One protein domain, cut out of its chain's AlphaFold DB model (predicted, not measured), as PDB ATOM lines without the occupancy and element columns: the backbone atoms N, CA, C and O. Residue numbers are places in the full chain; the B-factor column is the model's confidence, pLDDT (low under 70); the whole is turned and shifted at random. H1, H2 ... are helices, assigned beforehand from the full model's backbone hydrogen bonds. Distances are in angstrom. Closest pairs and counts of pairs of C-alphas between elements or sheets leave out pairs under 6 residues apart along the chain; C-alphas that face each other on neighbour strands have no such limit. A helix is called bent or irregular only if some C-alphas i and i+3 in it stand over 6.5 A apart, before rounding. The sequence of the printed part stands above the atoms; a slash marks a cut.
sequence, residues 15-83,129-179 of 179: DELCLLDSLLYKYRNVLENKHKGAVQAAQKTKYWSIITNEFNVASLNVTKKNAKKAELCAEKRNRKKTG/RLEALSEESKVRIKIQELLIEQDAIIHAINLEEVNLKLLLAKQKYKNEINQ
ATOM      1  N   ASP A  15      45.471  -4.948 -21.597       84.75
ATOM      2  CA  ASP A  15      45.004  -4.388 -22.874       84.75
ATOM      3  C   ASP A  15      45.675  -3.041 -23.208       84.75
ATOM      4  O   ASP A  15      45.957  -2.747 -24.371       84.75
ATOM      5  N   GLU A  16      45.943  -2.214 -22.191       89.06
ATOM      6  CA  GLU A  16      46.621  -0.922 -22.338       89.06
ATOM      7  C   GLU A  16      48.111  -1.107 -22.644       89.06
ATOM      8  O   GLU A  16      48.649  -0.404 -23.496       89.06
ATOM      9  N   LEU A  17      48.766  -2.087 -22.014       91.62
ATOM     10  CA  LEU A  17      50.149  -2.458 -22.321       91.62
ATOM     11  C   LEU A  17      50.276  -2.975 -23.763       91.62
ATOM     12  O   LEU A  17      51.110  -2.473 -24.509       91.62
ATOM     13  N   CYS A  18      49.395  -3.881 -24.204       90.81
ATOM     14  CA  CYS A  18      49.390  -4.371 -25.588       90.81
ATOM     15  C   CYS A  18      49.133  -3.252 -26.620       90.81
ATOM     16  O   CYS A  18      49.738  -3.242 -27.697       90.81
ATOM     17  N   LEU A  19      48.253  -2.296 -26.300       92.31
ATOM     18  CA  LEU A  19      48.026  -1.102 -27.120       92.31
ATOM     19  C   LEU A  19      49.286  -0.225 -27.191       92.31
ATOM     20  O   LEU A  19      49.658   0.227 -28.275       92.31
ATOM     21  N   LEU A  20      49.951   0.003 -26.057       94.62
ATOM     22  CA  LEU A  20      51.163   0.813 -25.983       94.62
ATOM     23  C   LEU A  20      52.325   0.171 -26.755       94.62
ATOM     24  O   LEU A  20      52.946   0.856 -27.566       94.62
ATOM     25  N   ASP A  21      52.558  -1.134 -26.599       95.12
ATOM     26  CA  ASP A  21      53.556  -1.890 -27.369       95.12
ATOM     27  C   ASP A  21      53.305  -1.791 -28.881       95.12
ATOM     28  O   ASP A  21      54.230  -1.548 -29.659       95.12
ATOM     29  N   SER A  22      52.042  -1.897 -29.307       94.44
ATOM     30  CA  SER A  22      51.656  -1.762 -30.718       94.44
ATOM     31  C   SER A  22      51.979  -0.365 -31.274       94.44
ATOM     32  O   SER A  22      52.494  -0.239 -32.389       94.44
ATOM     33  N   LEU A  23      51.724   0.693 -30.494       95.44
ATOM     34  CA  LEU A  23      52.060   2.074 -30.860       95.44
ATOM     35  C   LEU A  23      53.577   2.314 -30.878       95.44
ATOM     36  O   LEU A  23      54.092   2.944 -31.805       95.44
ATOM     37  N   LEU A  24      54.313   1.784 -29.899       94.88
ATOM     38  CA  LEU A  24      55.772   1.873 -29.850       94.88
ATOM     39  C   LEU A  24      56.418   1.152 -31.039       94.88
ATOM     40  O   LEU A  24      57.324   1.707 -31.660       94.88
ATOM     41  N   TYR A  25      55.914  -0.026 -31.418       95.12
ATOM     42  CA  TYR A  25      56.380  -0.761 -32.594       95.12
ATOM     43  C   TYR A  25      56.126   0.019 -33.896       95.12
ATOM     44  O   TYR A  25      57.046   0.198 -34.695       95.12
ATOM     45  N   LYS A  26      54.914   0.570 -34.073       94.69
ATOM     46  CA  LYS A  26      54.529   1.426 -35.216       94.69
ATOM     47  C   LYS A  26      55.479   2.617 -35.407       94.69
ATOM     48  O   LYS A  26      55.841   2.941 -36.536       94.69
ATOM     49  N   TYR A  27      55.919   3.252 -34.317       93.94
ATOM     50  CA  TYR A  27      56.792   4.436 -34.352       93.94
ATOM     51  C   TYR A  27      58.277   4.155 -34.074       93.94
ATOM     52  O   TYR A  27      59.093   5.085 -34.042       93.94
ATOM     53  N   ARG A  28      58.658   2.878 -33.948       92.06
ATOM     54  CA  ARG A  28      60.006   2.412 -33.598       92.06
ATOM     55  C   ARG A  28      61.107   3.075 -34.420       92.06
ATOM     56  O   ARG A  28      62.074   3.581 -33.859       92.06
ATOM     57  N   ASN A  29      60.938   3.144 -35.740       87.81
ATOM     58  CA  ASN A  29      61.942   3.688 -36.661       87.81
ATOM     59  C   ASN A  29      62.246   5.182 -36.436       87.81
ATOM     60  O   ASN A  29      63.296   5.657 -36.861       87.81
ATOM     61  N   VAL A  30      61.356   5.923 -35.767       87.25
ATOM     62  CA  VAL A  30      61.554   7.339 -35.409       87.25
ATOM     63  C   VAL A  30      62.079   7.479 -33.976       87.25
ATOM     64  O   VAL A  30      62.962   8.297 -33.718       87.25
ATOM     65  N   LEU A  31      61.574   6.662 -33.047       86.75
ATOM     66  CA  LEU A  31      61.986   6.678 -31.640       86.75
ATOM     67  C   LEU A  31      63.400   6.113 -31.429       86.75
ATOM     68  O   LEU A  31      64.190   6.700 -30.685       86.75
ATOM     69  N   GLU A  32      63.736   5.006 -32.092       84.38
ATOM     70  CA  GLU A  32      64.982   4.255 -31.889       84.38
ATOM     71  C   GLU A  32      66.108   4.608 -32.866       84.38
ATOM     72  O   GLU A  32      67.219   4.146 -32.639       84.38
ATOM     73  N   ASN A  33      65.848   5.374 -33.936       78.31
ATOM     74  CA  ASN A  33      66.718   5.499 -35.120       78.31
ATOM     75  C   ASN A  33      68.230   5.576 -34.801       78.31
ATOM     76  O   ASN A  33      68.756   6.639 -34.466       78.31
ATOM     77  N   LYS A  34      68.929   4.438 -34.919       68.88
ATOM     78  CA  LYS A  34      70.350   4.292 -34.548       68.88
ATOM     79  C   LYS A  34      71.315   4.694 -35.666       68.88
ATOM     80  O   LYS A  34      72.509   4.813 -35.424       68.88
ATOM     81  N   HIS A  35      70.812   4.875 -36.889       62.00
ATOM     82  CA  HIS A  35      71.635   4.963 -38.101       62.00
ATOM     83  C   HIS A  35      71.934   6.399 -38.558       62.00
ATOM     84  O   HIS A  35      72.754   6.596 -39.450       62.00
ATOM     85  N   LYS A  36      71.288   7.411 -37.966       60.41
ATOM     86  CA  LYS A  36      71.576   8.832 -38.216       60.41
ATOM     87  C   LYS A  36      71.865   9.518 -36.883       60.41
ATOM     88  O   LYS A  36      71.002   9.542 -36.011       60.41
ATOM     89  N   GLY A  37      73.080  10.056 -36.742       55.69
ATOM     90  CA  GLY A  37      73.739  10.379 -35.461       55.69
ATOM     91  C   GLY A  37      73.066  11.390 -34.523       55.69
ATOM     92  O   GLY A  37      73.570  11.605 -33.427       55.69
ATOM     93  N   ALA A  38      71.937  11.986 -34.908       57.59
ATOM     94  CA  ALA A  38      71.028  12.665 -33.993       57.59
ATOM     95  C   ALA A  38      69.615  12.712 -34.594       57.59
ATOM     96  O   ALA A  38      69.345  13.497 -35.503       57.59
ATOM     97  N   VAL A  39      68.673  11.936 -34.048       61.41
ATOM     98  CA  VAL A  39      67.257  12.329 -34.151       61.41
ATOM     99  C   VAL A  39      67.100  13.560 -33.271       61.41
ATOM    100  O   VAL A  39      67.317  13.468 -32.061       61.41
ATOM    101  N   GLN A  40      66.737  14.700 -33.857       74.56
ATOM    102  CA  GLN A  40      66.495  15.919 -33.087       74.56
ATOM    103  C   GLN A  40      65.485  15.629 -31.972       74.56
ATOM    104  O   GLN A  40      64.421  15.061 -32.229       74.56
ATOM    105  N   ALA A  41      65.795  16.040 -30.738       80.06
ATOM    106  CA  ALA A  41      64.927  15.798 -29.584       80.06
ATOM    107  C   ALA A  41      63.490  16.293 -29.839       80.06
ATOM    108  O   ALA A  41      62.536  15.586 -29.527       80.06
ATOM    109  N   ALA A  42      63.340  17.429 -30.534       82.50
ATOM    110  CA  ALA A  42      62.061  17.970 -30.995       82.50
ATOM    111  C   ALA A  42      61.215  16.971 -31.814       82.50
ATOM    112  O   ALA A  42      60.001  16.891 -31.624       82.50
ATOM    113  N   GLN A  43      61.837  16.166 -32.685       86.56
ATOM    114  CA  GLN A  43      61.133  15.135 -33.449       86.56
ATOM    115  C   GLN A  43      60.664  13.997 -32.536       86.56
ATOM    116  O   GLN A  43      59.513  13.579 -32.649       86.56
ATOM    117  N   LYS A  44      61.493  13.536 -31.587       89.75
ATOM    118  CA  LYS A  44      61.052  12.527 -30.606       89.75
ATOM    119  C   LYS A  44      59.896  13.055 -29.756       89.75
ATOM    120  O   LYS A  44      58.896  12.360 -29.627       89.75
ATOM    121  N   THR A  45      59.978  14.291 -29.258       91.75
ATOM    122  CA  THR A  45      58.894  14.947 -28.506       91.75
ATOM    123  C   THR A  45      57.593  14.988 -29.308       91.75
ATOM    124  O   THR A  45      56.559  14.572 -28.793       91.75
ATOM    125  N   LYS A  46      57.638  15.388 -30.590       93.88
ATOM    126  CA  LYS A  46      56.460  15.389 -31.475       93.88
ATOM    127  C   LYS A  46      55.814  14.003 -31.582       93.88
ATOM    128  O   LYS A  46      54.594  13.891 -31.488       93.88
ATOM    129  N   TYR A  47      56.611  12.951 -31.777       94.12
ATOM    130  CA  TYR A  47      56.088  11.587 -31.897       94.12
ATOM    131  C   TYR A  47      55.584  11.019 -30.564       94.12
ATOM    132  O   TYR A  47      54.560  10.342 -30.558       94.12
ATOM    133  N   TRP A  48      56.200  11.371 -29.432       95.62
ATOM    134  CA  TRP A  48      55.644  11.068 -28.111       95.62
ATOM    135  C   TRP A  48      54.275  11.723 -27.895       95.62
ATOM    136  O   TRP A  48      53.360  11.055 -27.427       95.62
ATOM    137  N   SER A  49      54.081  12.985 -28.301       95.69
ATOM    138  CA  SER A  49      52.758  13.629 -28.247       95.69
ATOM    139  C   SER A  49      51.712  12.915 -29.115       95.69
ATOM    140  O   SER A  49      50.566  12.780 -28.692       95.69
ATOM    141  N   ILE A  50      52.095  12.422 -30.300       95.25
ATOM    142  CA  ILE A  50      51.208  11.626 -31.169       95.25
ATOM    143  C   ILE A  50      50.817  10.311 -30.481       95.25
ATOM    144  O   ILE A  50      49.629  10.008 -30.400       95.25
ATOM    145  N   ILE A  51      51.785   9.574 -29.923       95.56
ATOM    146  CA  ILE A  51      51.542   8.315 -29.198       95.56
ATOM    147  C   ILE A  51      50.616   8.536 -28.001       95.56
ATOM    148  O   ILE A  51      49.654   7.794 -27.843       95.56
ATOM    149  N   THR A  52      50.850   9.577 -27.196       95.00
ATOM    150  CA  THR A  52      49.982   9.921 -26.058       95.00
ATOM    151  C   THR A  52      48.552  10.226 -26.508       95.00
ATOM    152  O   THR A  52      47.602   9.775 -25.871       95.00
ATOM    153  N   ASN A  53      48.373  10.948 -27.617       93.50
ATOM    154  CA  ASN A  53      47.045  11.249 -28.154       93.50
ATOM    155  C   ASN A  53      46.341   9.991 -28.693       93.50
ATOM    156  O   ASN A  53      45.189   9.754 -28.333       93.50
ATOM    157  N   GLU A  54      47.017   9.164 -29.500       94.19
ATOM    158  CA  GLU A  54      46.462   7.892 -29.994       94.19
ATOM    159  C   GLU A  54      46.106   6.950 -28.837       94.19
ATOM    160  O   GLU A  54      44.999   6.406 -28.802       94.19
ATOM    161  N   PHE A  55      46.997   6.816 -27.849       94.81
ATOM    162  CA  PHE A  55      46.770   6.007 -26.656       94.81
ATOM    163  C   PHE A  55      45.555   6.497 -25.862       94.81
ATOM    164  O   PHE A  55      44.683   5.693 -25.558       94.81
ATOM    165  N   ASN A  56      45.446   7.800 -25.577       90.25
ATOM    166  CA  ASN A  56      44.319   8.357 -24.819       90.25
ATOM    167  C   ASN A  56      42.976   8.198 -25.554       90.25
ATOM    168  O   ASN A  56      41.960   7.893 -24.931       90.25
ATOM    169  N   VAL A  57      42.952   8.368 -26.880       89.38
ATOM    170  CA  VAL A  57      41.740   8.155 -27.689       89.38
ATOM    171  C   VAL A  57      41.336   6.674 -27.710       89.38
ATOM    172  O   VAL A  57      40.147   6.356 -27.640       89.38
ATOM    173  N   ALA A  58      42.301   5.753 -27.773       84.31
ATOM    174  CA  ALA A  58      42.035   4.316 -27.810       84.31
ATOM    175  C   ALA A  58      41.723   3.711 -26.423       84.31
ATOM    176  O   ALA A  58      40.788   2.913 -26.312       84.31
ATOM    177  N   SER A  59      42.415   4.114 -25.353       76.19
ATOM    178  CA  SER A  59      42.197   3.618 -23.983       76.19
ATOM    179  C   SER A  59      40.810   3.990 -23.445       76.19
ATOM    180  O   SER A  59      40.142   3.161 -22.818       76.19
ATOM    181  N   LEU A  60      40.287   5.169 -23.812       64.31
ATOM    182  CA  LEU A  60      38.890   5.570 -23.580       64.31
ATOM    183  C   LEU A  60      37.858   4.636 -24.236       64.31
ATOM    184  O   LEU A  60      36.701   4.608 -23.815       64.31
ATOM    185  N   ASN A  61      38.242   3.873 -25.262       61.53
ATOM    186  CA  ASN A  61      37.378   2.891 -25.918       61.53
ATOM    187  C   ASN A  61      37.592   1.464 -25.379       61.53
ATOM    188  O   ASN A  61      36.635   0.690 -25.322       61.53
ATOM    189  N   VAL A  62      38.804   1.127 -24.921       56.59
ATOM    190  CA  VAL A  62      39.105  -0.137 -24.216       56.59
ATOM    191  C   VAL A  62      38.386  -0.188 -22.865       56.59
ATOM    192  O   VAL A  62      37.625  -1.121 -22.601       56.59
ATOM    193  N   THR A  63      38.514   0.862 -22.050       57.12
ATOM    194  CA  THR A  63      37.839   0.980 -20.743       57.12
ATOM    195  C   THR A  63      36.315   0.853 -20.851       57.12
ATOM    196  O   THR A  63      35.706   0.110 -20.082       57.12
ATOM    197  N   LYS A  64      35.685   1.468 -21.866       56.75
ATOM    198  CA  LYS A  64      34.244   1.304 -22.158       56.75
ATOM    199  C   LYS A  64      33.853  -0.137 -22.514       56.75
ATOM    200  O   LYS A  64      32.777  -0.585 -22.121       56.75
ATOM    201  N   LYS A  65      34.693  -0.874 -23.254       55.69
ATOM    202  CA  LYS A  65      34.439  -2.291 -23.582       55.69
ATOM    203  C   LYS A  65      34.557  -3.186 -22.345       55.69
ATOM    204  O   LYS A  65      33.723  -4.072 -22.159       55.69
ATOM    205  N   ASN A  66      35.536  -2.924 -21.482       56.97
ATOM    206  CA  ASN A  66      35.753  -3.706 -20.265       56.97
ATOM    207  C   ASN A  66      34.689  -3.420 -19.190       56.97
ATOM    208  O   ASN A  66      34.229  -4.362 -18.545       56.97
ATOM    209  N   ALA A  67      34.188  -2.183 -19.089       59.69
ATOM    210  CA  ALA A  67      33.030  -1.849 -18.253       59.69
ATOM    211  C   ALA A  67      31.784  -2.679 -18.624       59.69
ATOM    212  O   ALA A  67      31.220  -3.349 -17.761       59.69
ATOM    213  N   LYS A  68      31.419  -2.745 -19.915       60.84
ATOM    214  CA  LYS A  68      30.273  -3.551 -20.390       60.84
ATOM    215  C   LYS A  68      30.424  -5.052 -20.105       60.84
ATOM    216  O   LYS A  68      29.449  -5.722 -19.775       60.84
ATOM    217  N   LYS A  69      31.644  -5.600 -20.207       60.09
ATOM    218  CA  LYS A  69      31.915  -7.001 -19.828       60.09
ATOM    219  C   LYS A  69      31.776  -7.226 -18.317       60.09
ATOM    220  O   LYS A  69      31.219  -8.244 -17.912       60.09
ATOM    221  N   ALA A  70      32.260  -6.297 -17.492       58.91
ATOM    222  CA  ALA A  70      32.134  -6.379 -16.037       58.91
ATOM    223  C   ALA A  70      30.664  -6.308 -15.584       58.91
ATOM    224  O   ALA A  70      30.254  -7.089 -14.727       58.91
ATOM    225  N   GLU A  71      29.870  -5.440 -16.211       59.19
ATOM    226  CA  GLU A  71      28.432  -5.280 -15.973       59.19
ATOM    227  C   GLU A  71      27.649  -6.568 -16.293       59.19
ATOM    228  O   GLU A  71      26.958  -7.096 -15.423       59.19
ATOM    229  N   LEU A  72      27.870  -7.177 -17.468       59.56
ATOM    230  CA  LEU A  72      27.284  -8.480 -17.834       59.56
ATOM    231  C   LEU A  72      27.688  -9.622 -16.882       59.56
ATOM    232  O   LEU A  72      26.889 -10.517 -16.587       59.56
ATOM    233  N   CYS A  73      28.926  -9.614 -16.379       58.53
ATOM    234  CA  CYS A  73      29.381 -10.582 -15.378       58.53
ATOM    235  C   CYS A  73      28.728 -10.355 -14.003       58.53
ATOM    236  O   CYS A  73      28.415 -11.329 -13.313       58.53
ATOM    237  N   ALA A  74      28.489  -9.100 -13.612       65.00
ATOM    238  CA  ALA A  74      27.757  -8.759 -12.396       65.00
ATOM    239  C   ALA A  74      26.275  -9.154 -12.503       65.00
ATOM    240  O   ALA A  74      25.754  -9.790 -11.588       65.00
ATOM    241  N   GLU A  75      25.621  -8.889 -13.639       59.84
ATOM    242  CA  GLU A  75      24.234  -9.292 -13.899       59.84
ATOM    243  C   GLU A  75      24.068 -10.820 -13.825       59.84
ATOM    244  O   GLU A  75      23.222 -11.323 -13.080       59.84
ATOM    245  N   LYS A  76      24.936 -11.585 -14.506       62.97
ATOM    246  CA  LYS A  76      24.930 -13.058 -14.430       62.97
ATOM    247  C   LYS A  76      25.185 -13.586 -13.016       62.97
ATOM    248  O   LYS A  76      24.620 -14.616 -12.645       62.97
ATOM    249  N   ARG A  77      26.015 -12.907 -12.215       63.12
ATOM    250  CA  ARG A  77      26.246 -13.264 -10.804       63.12
ATOM    251  C   ARG A  77      25.022 -12.946  -9.936       63.12
ATOM    252  O   ARG A  77      24.678 -13.760  -9.084       63.12
ATOM    253  N   ASN A  78      24.334 -11.834 -10.187       61.53
ATOM    254  CA  ASN A  78      23.109 -11.457  -9.480       61.53
ATOM    255  C   ASN A  78      21.948 -12.414  -9.794       61.53
ATOM    256  O   ASN A  78      21.337 -12.914  -8.853       61.53
ATOM    257  N   ARG A  79      21.725 -12.784 -11.068       59.94
ATOM    258  CA  ARG A  79      20.725 -13.805 -11.460       59.94
ATOM    259  C   ARG A  79      20.913 -15.142 -10.729       59.94
ATOM    260  O   ARG A  79      19.936 -15.788 -10.370       59.94
ATOM    261  N   LYS A  80      22.162 -15.557 -10.476       60.53
ATOM    262  CA  LYS A  80      22.463 -16.775  -9.697       60.53
ATOM    263  C   LYS A  80      22.249 -16.612  -8.187       60.53
ATOM    264  O   LYS A  80      22.122 -17.618  -7.499       60.53
ATOM    265  N   LYS A  81      22.222 -15.380  -7.666       58.75
ATOM    266  CA  LYS A  81      22.098 -15.085  -6.230       58.75
ATOM    267  C   LYS A  81      20.643 -14.954  -5.763       58.75
ATOM    268  O   LYS A  81      20.368 -15.261  -4.612       58.75
ATOM    269  N   THR A  82      19.722 -14.534  -6.630       57.53
ATOM    270  CA  THR A  82      18.285 -14.410  -6.301       57.53
ATOM    271  C   THR A  82      17.480 -15.704  -6.452       57.53
ATOM    272  O   THR A  82      16.290 -15.691  -6.167       57.53
ATOM    273  N   GLY A  83      18.111 -16.809  -6.868       50.47
ATOM    274  CA  GLY A  83      17.419 -18.052  -7.217       50.47
ATOM    275  C   GLY A  83      16.714 -17.905  -8.566       50.47
ATOM    276  O   GLY A  83      15.796 -17.105  -8.713       50.47
ATOM    277  N   ARG A 129      38.590 -23.838 -40.921       90.12
ATOM    278  CA  ARG A 129      39.918 -23.222 -40.817       90.12
ATOM    279  C   ARG A 129      40.506 -22.854 -42.184       90.12
ATOM    280  O   ARG A 129      41.071 -21.771 -42.321       90.12
ATOM    281  N   LEU A 130      40.381 -23.729 -43.183       91.50
ATOM    282  CA  LEU A 130      40.824 -23.461 -44.557       91.50
ATOM    283  C   LEU A 130      40.015 -22.331 -45.208       91.50
ATOM    284  O   LEU A 130      40.591 -21.482 -45.884       91.50
ATOM    285  N   GLU A 131      38.705 -22.287 -44.966       93.81
ATOM    286  CA  GLU A 131      37.819 -21.223 -45.444       93.81
ATOM    287  C   GLU A 131      38.197 -19.859 -44.843       93.81
ATOM    288  O   GLU A 131      38.398 -18.897 -45.585       93.81
ATOM    289  N   ALA A 132      38.435 -19.791 -43.527       93.06
ATOM    290  CA  ALA A 132      38.900 -18.572 -42.861       93.06
ATOM    291  C   ALA A 132      40.248 -18.062 -43.409       93.06
ATOM    292  O   ALA A 132      40.402 -16.864 -43.646       93.06
ATOM    293  N   LEU A 133      41.209 -18.963 -43.658       93.12
ATOM    294  CA  LEU A 133      42.493 -18.610 -44.283       93.12
ATOM    295  C   LEU A 133      42.319 -18.139 -45.737       93.12
ATOM    296  O   LEU A 133      43.013 -17.218 -46.171       93.12
ATOM    297  N   SER A 134      41.385 -18.738 -46.485       96.00
ATOM    298  CA  SER A 134      41.057 -18.304 -47.846       96.00
ATOM    299  C   SER A 134      40.510 -16.875 -47.853       96.00
ATOM    300  O   SER A 134      41.053 -16.029 -48.566       96.00
ATOM    301  N   GLU A 135      39.516 -16.564 -47.019       95.88
ATOM    302  CA  GLU A 135      38.972 -15.203 -46.926       95.88
ATOM    303  C   GLU A 135      40.015 -14.182 -46.446       95.88
ATOM    304  O   GLU A 135      40.126 -13.103 -47.033       95.88
ATOM    305  N   GLU A 136      40.858 -14.526 -45.465       95.44
ATOM    306  CA  GLU A 136      41.959 -13.651 -45.037       95.44
ATOM    307  C   GLU A 136      42.925 -13.347 -46.199       95.44
ATOM    308  O   GLU A 136      43.307 -12.193 -46.418       95.44
ATOM    309  N   SER A 137      43.291 -14.366 -46.988       92.25
ATOM    310  CA  SER A 137      44.167 -14.191 -48.152       92.25
ATOM    311  C   SER A 137      43.545 -13.315 -49.244       92.25
ATOM    312  O   SER A 137      44.234 -12.444 -49.776       92.25
ATOM    313  N   LYS A 138      42.241 -13.459 -49.526       96.25
ATOM    314  CA  LYS A 138      41.508 -12.602 -50.476       96.25
ATOM    315  C   LYS A 138      41.516 -11.144 -50.025       96.25
ATOM    316  O   LYS A 138      41.833 -10.260 -50.818       96.25
ATOM    317  N   VAL A 139      41.231 -10.890 -48.744       97.62
ATOM    318  CA  VAL A 139      41.278  -9.540 -48.159       97.62
ATOM    319  C   VAL A 139      42.690  -8.956 -48.252       97.62
ATOM    320  O   VAL A 139      42.852  -7.804 -48.653       97.62
ATOM    321  N   ARG A 140      43.725  -9.751 -47.955       96.56
ATOM    322  CA  ARG A 140      45.130  -9.327 -48.057       96.56
ATOM    323  C   ARG A 140      45.521  -8.940 -49.487       96.56
ATOM    324  O   ARG A 140      46.146  -7.898 -49.666       96.56
ATOM    325  N   ILE A 141      45.122  -9.733 -50.485       97.12
ATOM    326  CA  ILE A 141      45.344  -9.432 -51.910       97.12
ATOM    327  C   ILE A 141      44.610  -8.142 -52.297       97.12
ATOM    328  O   ILE A 141      45.228  -7.234 -52.846       97.12
ATOM    329  N   LYS A 142      43.331  -7.997 -51.926       97.88
ATOM    330  CA  LYS A 142      42.536  -6.799 -52.247       97.88
ATOM    331  C   LYS A 142      43.128  -5.515 -51.654       97.88
ATOM    332  O   LYS A 142      43.092  -4.473 -52.303       97.88
ATOM    333  N   ILE A 143      43.701  -5.582 -50.449       97.19
ATOM    334  CA  ILE A 143      44.422  -4.456 -49.832       97.19
ATOM    335  C   ILE A 143      45.695  -4.117 -50.623       97.19
ATOM    336  O   ILE A 143      45.966  -2.941 -50.847       97.19
ATOM    337  N   GLN A 144      46.461  -5.117 -51.069       97.44
ATOM    338  CA  GLN A 144      47.665  -4.889 -51.880       97.44
ATOM    339  C   GLN A 144      47.335  -4.260 -53.240       97.44
ATOM    340  O   GLN A 144      48.007  -3.313 -53.636       97.44
ATOM    341  N   GLU A 145      46.278  -4.719 -53.915       97.62
ATOM    342  CA  GLU A 145      45.786  -4.111 -55.160       97.62
ATOM    343  C   GLU A 145      45.442  -2.624 -54.977       97.62
ATOM    344  O   GLU A 145      45.902  -1.791 -55.754       97.62
ATOM    345  N   LEU A 146      44.692  -2.282 -53.922       97.94
ATOM    346  CA  LEU A 146      44.294  -0.898 -53.631       97.94
ATOM    347  C   LEU A 146      45.488   0.010 -53.300       97.94
ATOM    348  O   LEU A 146      45.478   1.184 -53.660       97.94
ATOM    349  N   LEU A 147      46.523  -0.516 -52.635       97.56
ATOM    350  CA  LEU A 147      47.758   0.232 -52.375       97.56
ATOM    351  C   LEU A 147      48.536   0.504 -53.670       97.56
ATOM    352  O   LEU A 147      48.983   1.627 -53.881       97.56
ATOM    353  N   ILE A 148      48.641  -0.486 -54.563       96.81
ATOM    354  CA  ILE A 148      49.292  -0.330 -55.876       96.81
ATOM    355  C   ILE A 148      48.541   0.697 -56.740       96.81
ATOM    356  O   ILE A 148      49.165   1.544 -57.379       96.81
ATOM    357  N   GLU A 149      47.205   0.657 -56.736       97.69
ATOM    358  CA  GLU A 149      46.359   1.635 -57.428       97.69
ATOM    359  C   GLU A 149      46.544   3.051 -56.853       97.69
ATOM    360  O   GLU A 149      46.727   4.012 -57.604       97.69
ATOM    361  N   GLN A 150      46.583   3.186 -55.523       97.94
ATOM    362  CA  GLN A 150      46.830   4.461 -54.851       97.94
ATOM    363  C   GLN A 150      48.215   5.041 -55.187       97.94
ATOM    364  O   GLN A 150      48.312   6.228 -55.507       97.94
ATOM    365  N   ASP A 151      49.272   4.224 -55.163       97.88
ATOM    366  CA  ASP A 151      50.631   4.650 -55.520       97.88
ATOM    367  C   ASP A 151      50.718   5.095 -56.992       97.88
ATOM    368  O   ASP A 151      51.358   6.107 -57.297       97.88
ATOM    369  N   ALA A 152      50.022   4.407 -57.905       97.38
ATOM    370  CA  ALA A 152      49.942   4.796 -59.312       97.38
ATOM    371  C   ALA A 152      49.243   6.158 -59.506       97.38
ATOM    372  O   ALA A 152      49.732   6.995 -60.271       97.38
ATOM    373  N   ILE A 153      48.148   6.414 -58.780       98.19
ATOM    374  CA  ILE A 153      47.439   7.706 -58.792       98.19
ATOM    375  C   ILE A 153      48.337   8.825 -58.242       98.19
ATOM    376  O   ILE A 153      48.462   9.878 -58.869       98.19
ATOM    377  N   ILE A 154      49.010   8.599 -57.108       97.62
ATOM    378  CA  ILE A 154      49.943   9.570 -56.513       97.62
ATOM    379  C   ILE A 154      51.083   9.890 -57.490       97.62
ATOM    380  O   ILE A 154      51.433  11.057 -57.678       97.62
ATOM    381  N   HIS A 155      51.646   8.877 -58.150       97.88
ATOM    382  CA  HIS A 155      52.695   9.064 -59.147       97.88
ATOM    383  C   HIS A 155      52.218   9.890 -60.356       97.88
ATOM    384  O   HIS A 155      52.933  10.793 -60.793       97.88
ATOM    385  N   ALA A 156      51.005   9.642 -60.860       98.00
ATOM    386  CA  ALA A 156      50.419  10.419 -61.953       98.00
ATOM    387  C   ALA A 156      50.239  11.905 -61.582       98.00
ATOM    388  O   ALA A 156      50.663  12.778 -62.341       98.00
ATOM    389  N   ILE A 157      49.706  12.191 -60.387       98.25
ATOM    390  CA  ILE A 157      49.541  13.562 -59.867       98.25
ATOM    391  C   ILE A 157      50.899  14.272 -59.751       98.25
ATOM    392  O   ILE A 157      51.038  15.423 -60.163       98.25
ATOM    393  N   ASN A 158      51.927  13.586 -59.240       97.75
ATOM    394  CA  ASN A 158      53.271  14.158 -59.111       97.75
ATOM    395  C   ASN A 158      53.893  14.507 -60.479       97.75
ATOM    396  O   ASN A 158      54.551  15.540 -60.610       97.75
ATOM    397  N   LEU A 159      53.675  13.679 -61.510       98.25
ATOM    398  CA  LEU A 159      54.119  13.982 -62.876       98.25
ATOM    399  C   LEU A 159      53.394  15.203 -63.458       98.25
ATOM    400  O   LEU A 159      54.030  16.054 -64.082       98.25
ATOM    401  N   GLU A 160      52.083  15.316 -63.243       98.44
ATOM    402  CA  GLU A 160      51.300  16.478 -63.674       98.44
ATOM    403  C   GLU A 160      51.771  17.766 -62.978       98.44
ATOM    404  O   GLU A 160      52.009  18.776 -63.644       98.44
ATOM    405  N   GLU A 161      52.024  17.720 -61.665       98.06
ATOM    406  CA  GLU A 161      52.548  18.860 -60.905       98.06
ATOM    407  C   GLU A 161      53.913  19.336 -61.443       98.06
ATOM    408  O   GLU A 161      54.143  20.539 -61.610       98.06
ATOM    409  N   VAL A 162      54.820  18.405 -61.766       98.38
ATOM    410  CA  VAL A 162      56.128  18.717 -62.371       98.38
ATOM    411  C   VAL A 162      55.966  19.326 -63.768       98.38
ATOM    412  O   VAL A 162      56.621  20.329 -64.074       98.38
ATOM    413  N   ASN A 163      55.068  18.788 -64.596       98.31
ATOM    414  CA  ASN A 163      54.784  19.321 -65.930       98.31
ATOM    415  C   ASN A 163      54.224  20.753 -65.875       98.31
ATOM    416  O   ASN A 163      54.681  21.622 -66.623       98.31
ATOM    417  N   LEU A 164      53.297  21.032 -64.953       98.50
ATOM    418  CA  LEU A 164      52.735  22.369 -64.738       98.50
ATOM    419  C   LEU A 164      53.798  23.364 -64.244       98.50
ATOM    420  O   LEU A 164      53.902  24.467 -64.783       98.50
ATOM    421  N   LYS A 165      54.647  22.970 -63.283       98.31
ATOM    422  CA  LYS A 165      55.788  23.787 -62.820       98.31
ATOM    423  C   LYS A 165      56.744  24.131 -63.968       98.31
ATOM    424  O   LYS A 165      57.171  25.281 -64.089       98.31
ATOM    425  N   LEU A 166      57.048  23.163 -64.833       98.44
ATOM    426  CA  LEU A 166      57.918  23.348 -65.996       98.44
ATOM    427  C   LEU A 166      57.289  24.264 -67.060       98.44
ATOM    428  O   LEU A 166      57.992  25.082 -67.658       98.44
ATOM    429  N   LEU A 167      55.973  24.183 -67.275       98.38
ATOM    430  CA  LEU A 167      55.248  25.073 -68.185       98.38
ATOM    431  C   LEU A 167      55.222  26.521 -67.666       98.38
ATOM    432  O   LEU A 167      55.525  27.444 -68.423       98.38
ATOM    433  N   LEU A 168      54.971  26.718 -66.368       98.19
ATOM    434  CA  LEU A 168      55.049  28.031 -65.717       98.19
ATOM    435  C   LEU A 168      56.462  28.633 -65.791       98.19
ATOM    436  O   LEU A 168      56.606  29.822 -66.073       98.19
ATOM    437  N   ALA A 169      57.509  27.827 -65.585       98.00
ATOM    438  CA  ALA A 169      58.897  28.279 -65.713       98.00
ATOM    439  C   ALA A 169      59.224  28.736 -67.148       98.00
ATOM    440  O   ALA A 169      59.780  29.818 -67.336       98.00
ATOM    441  N   LYS A 170      58.805  27.968 -68.166       97.81
ATOM    442  CA  LYS A 170      58.941  28.354 -69.583       97.81
ATOM    443  C   LYS A 170      58.213  29.661 -69.906       97.81
ATOM    444  O   LYS A 170      58.744  30.479 -70.654       97.81
ATOM    445  N   GLN A 171      57.017  29.870 -69.351       97.69
ATOM    446  CA  GLN A 171      56.255  31.100 -69.564       97.69
ATOM    447  C   GLN A 171      56.933  32.316 -68.919       97.69
ATOM    448  O   GLN A 171      57.029  33.356 -69.567       97.69
ATOM    449  N   LYS A 172      57.455  32.185 -67.691       97.62
ATOM    450  CA  LYS A 172      58.227  33.250 -67.025       97.62
ATOM    451  C   LYS A 172      59.455  33.651 -67.838       97.62
ATOM    452  O   LYS A 172      59.569  34.812 -68.207       97.62
ATOM    453  N   TYR A 173      60.278  32.677 -68.224       97.50
ATOM    454  CA  TYR A 173      61.468  32.906 -69.047       97.50
ATOM    455  C   TYR A 173      61.137  33.577 -70.391       97.50
ATOM    456  O   TYR A 173      61.822  34.500 -70.823       97.50
ATOM    457  N   LYS A 174      60.037  33.168 -71.044       97.44
ATOM    458  CA  LYS A 174      59.569  33.839 -72.264       97.44
ATOM    459  C   LYS A 174      59.171  35.293 -71.996       97.44
ATOM    460  O   LYS A 174      59.472  36.144 -72.822       97.44
ATOM    461  N   ASN A 175      58.504  35.591 -70.884       95.94
ATOM    462  CA  ASN A 175      58.126  36.964 -70.546       95.94
ATOM    463  C   ASN A 175      59.356  37.831 -70.228       95.94
ATOM    464  O   ASN A 175      59.401  38.970 -70.674       95.94
ATOM    465  N   GLU A 176      60.356  37.279 -69.536       95.62
ATOM    466  CA  GLU A 176      61.629  37.949 -69.214       95.62
ATOM    467  C   GLU A 176      62.450  38.311 -70.466       95.62
ATOM    468  O   GLU A 176      63.104  39.343 -70.477       95.62
ATOM    469  N   ILE A 177      62.389  37.511 -71.540       95.75
ATOM    470  CA  ILE A 177      63.048  37.825 -72.829       95.75
ATOM    471  C   ILE A 177      62.333  38.944 -73.610       95.75
ATOM    472  O   ILE A 177      62.947  39.587 -74.458       95.75
ATOM    473  N   ASN A 178      61.031  39.143 -73.385       89.25
ATOM    474  CA  ASN A 178      60.215  40.108 -74.136       89.25
ATOM    475  C   ASN A 178      60.034  41.455 -73.400       89.25
ATOM    476  O   ASN A 178      59.153  42.228 -73.784       89.25
ATOM    477  N   GLN A 179      60.824  41.714 -72.352       73.88
ATOM    478  CA  GLN A 179      60.910  42.989 -71.624       73.88
ATOM    479  C   GLN A 179      62.254  43.676 -71.885       73.88
ATOM    480  O   GLN A 179      62.227  44.921 -71.988       73.88
TER     481      GLN A 179
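What this domain is: This is residues 15 to 83 and 129 to 179 of the 179 residues of the protein "Regulatory protein zeste" of Aphis craccivora (UniProt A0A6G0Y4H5). The model is one very long helix, H3, standing by itself, and a lopsided helical hairpin in which the short, kinked H1 runs beside part of the long H2. Residues 67 to 83, of which 67 to 81 belong to H2, stick out beyond the hairpin. The printed part has 120 residues with three named helices, H1, H2 and H3 along the chain, and no named strand; the class is all helix. The whole is extended, with a radius of gyration of the C-alphas of 26.7 A, and its outline is a rod of 98 by 44 by 31 A.

Where its parts are: The longest helix, H3, holds residues 129 to 177 and measures 72.7 A from C-alpha 129 at (39.918, -23.222, -40.817) to C-alpha 177 at (63.048, 37.825, -72.829). H2, residues 41 to 81, is 57.7 A long. H1, residues 15 to 31, is 22.1 A long and begins with C-alpha 15 at (45.004, -4.388, -22.874). H1 has a kink of 43 degrees near residue 25 and is irregular, with C-alphas 26 and 29 7.9 A apart.

How they stand to each other: H3 touches no helix, and is apart from both H1 and H2. H1 and H2 form a helical hairpin and touch, H2 with residues 44 to 62 alone. Their closest C-alphas, those of Leu 31 and Lys 44, are 6.0 A apart. They run opposite ways at a shallow tilt of 14 degrees. Every O i to N i+4 pair is within hydrogen-bond range in H3, against 11 of 13 in H1 and 35 of 37 in H2.

The domain as a whole: The two C-alphas farthest apart, those of Gly 83 and Gln 179, are 98.8 A from each other. Residues 84 to 128 are not printed, and C-alphas 83 and 129 are 40.8 A apart across this cut, in the link from H2 to H3. The link from H1 to H2, nine residues, is short. Mean pLDDT of the printed part is 85.1; residues 34 to 39 and 60 to 83 are under 70.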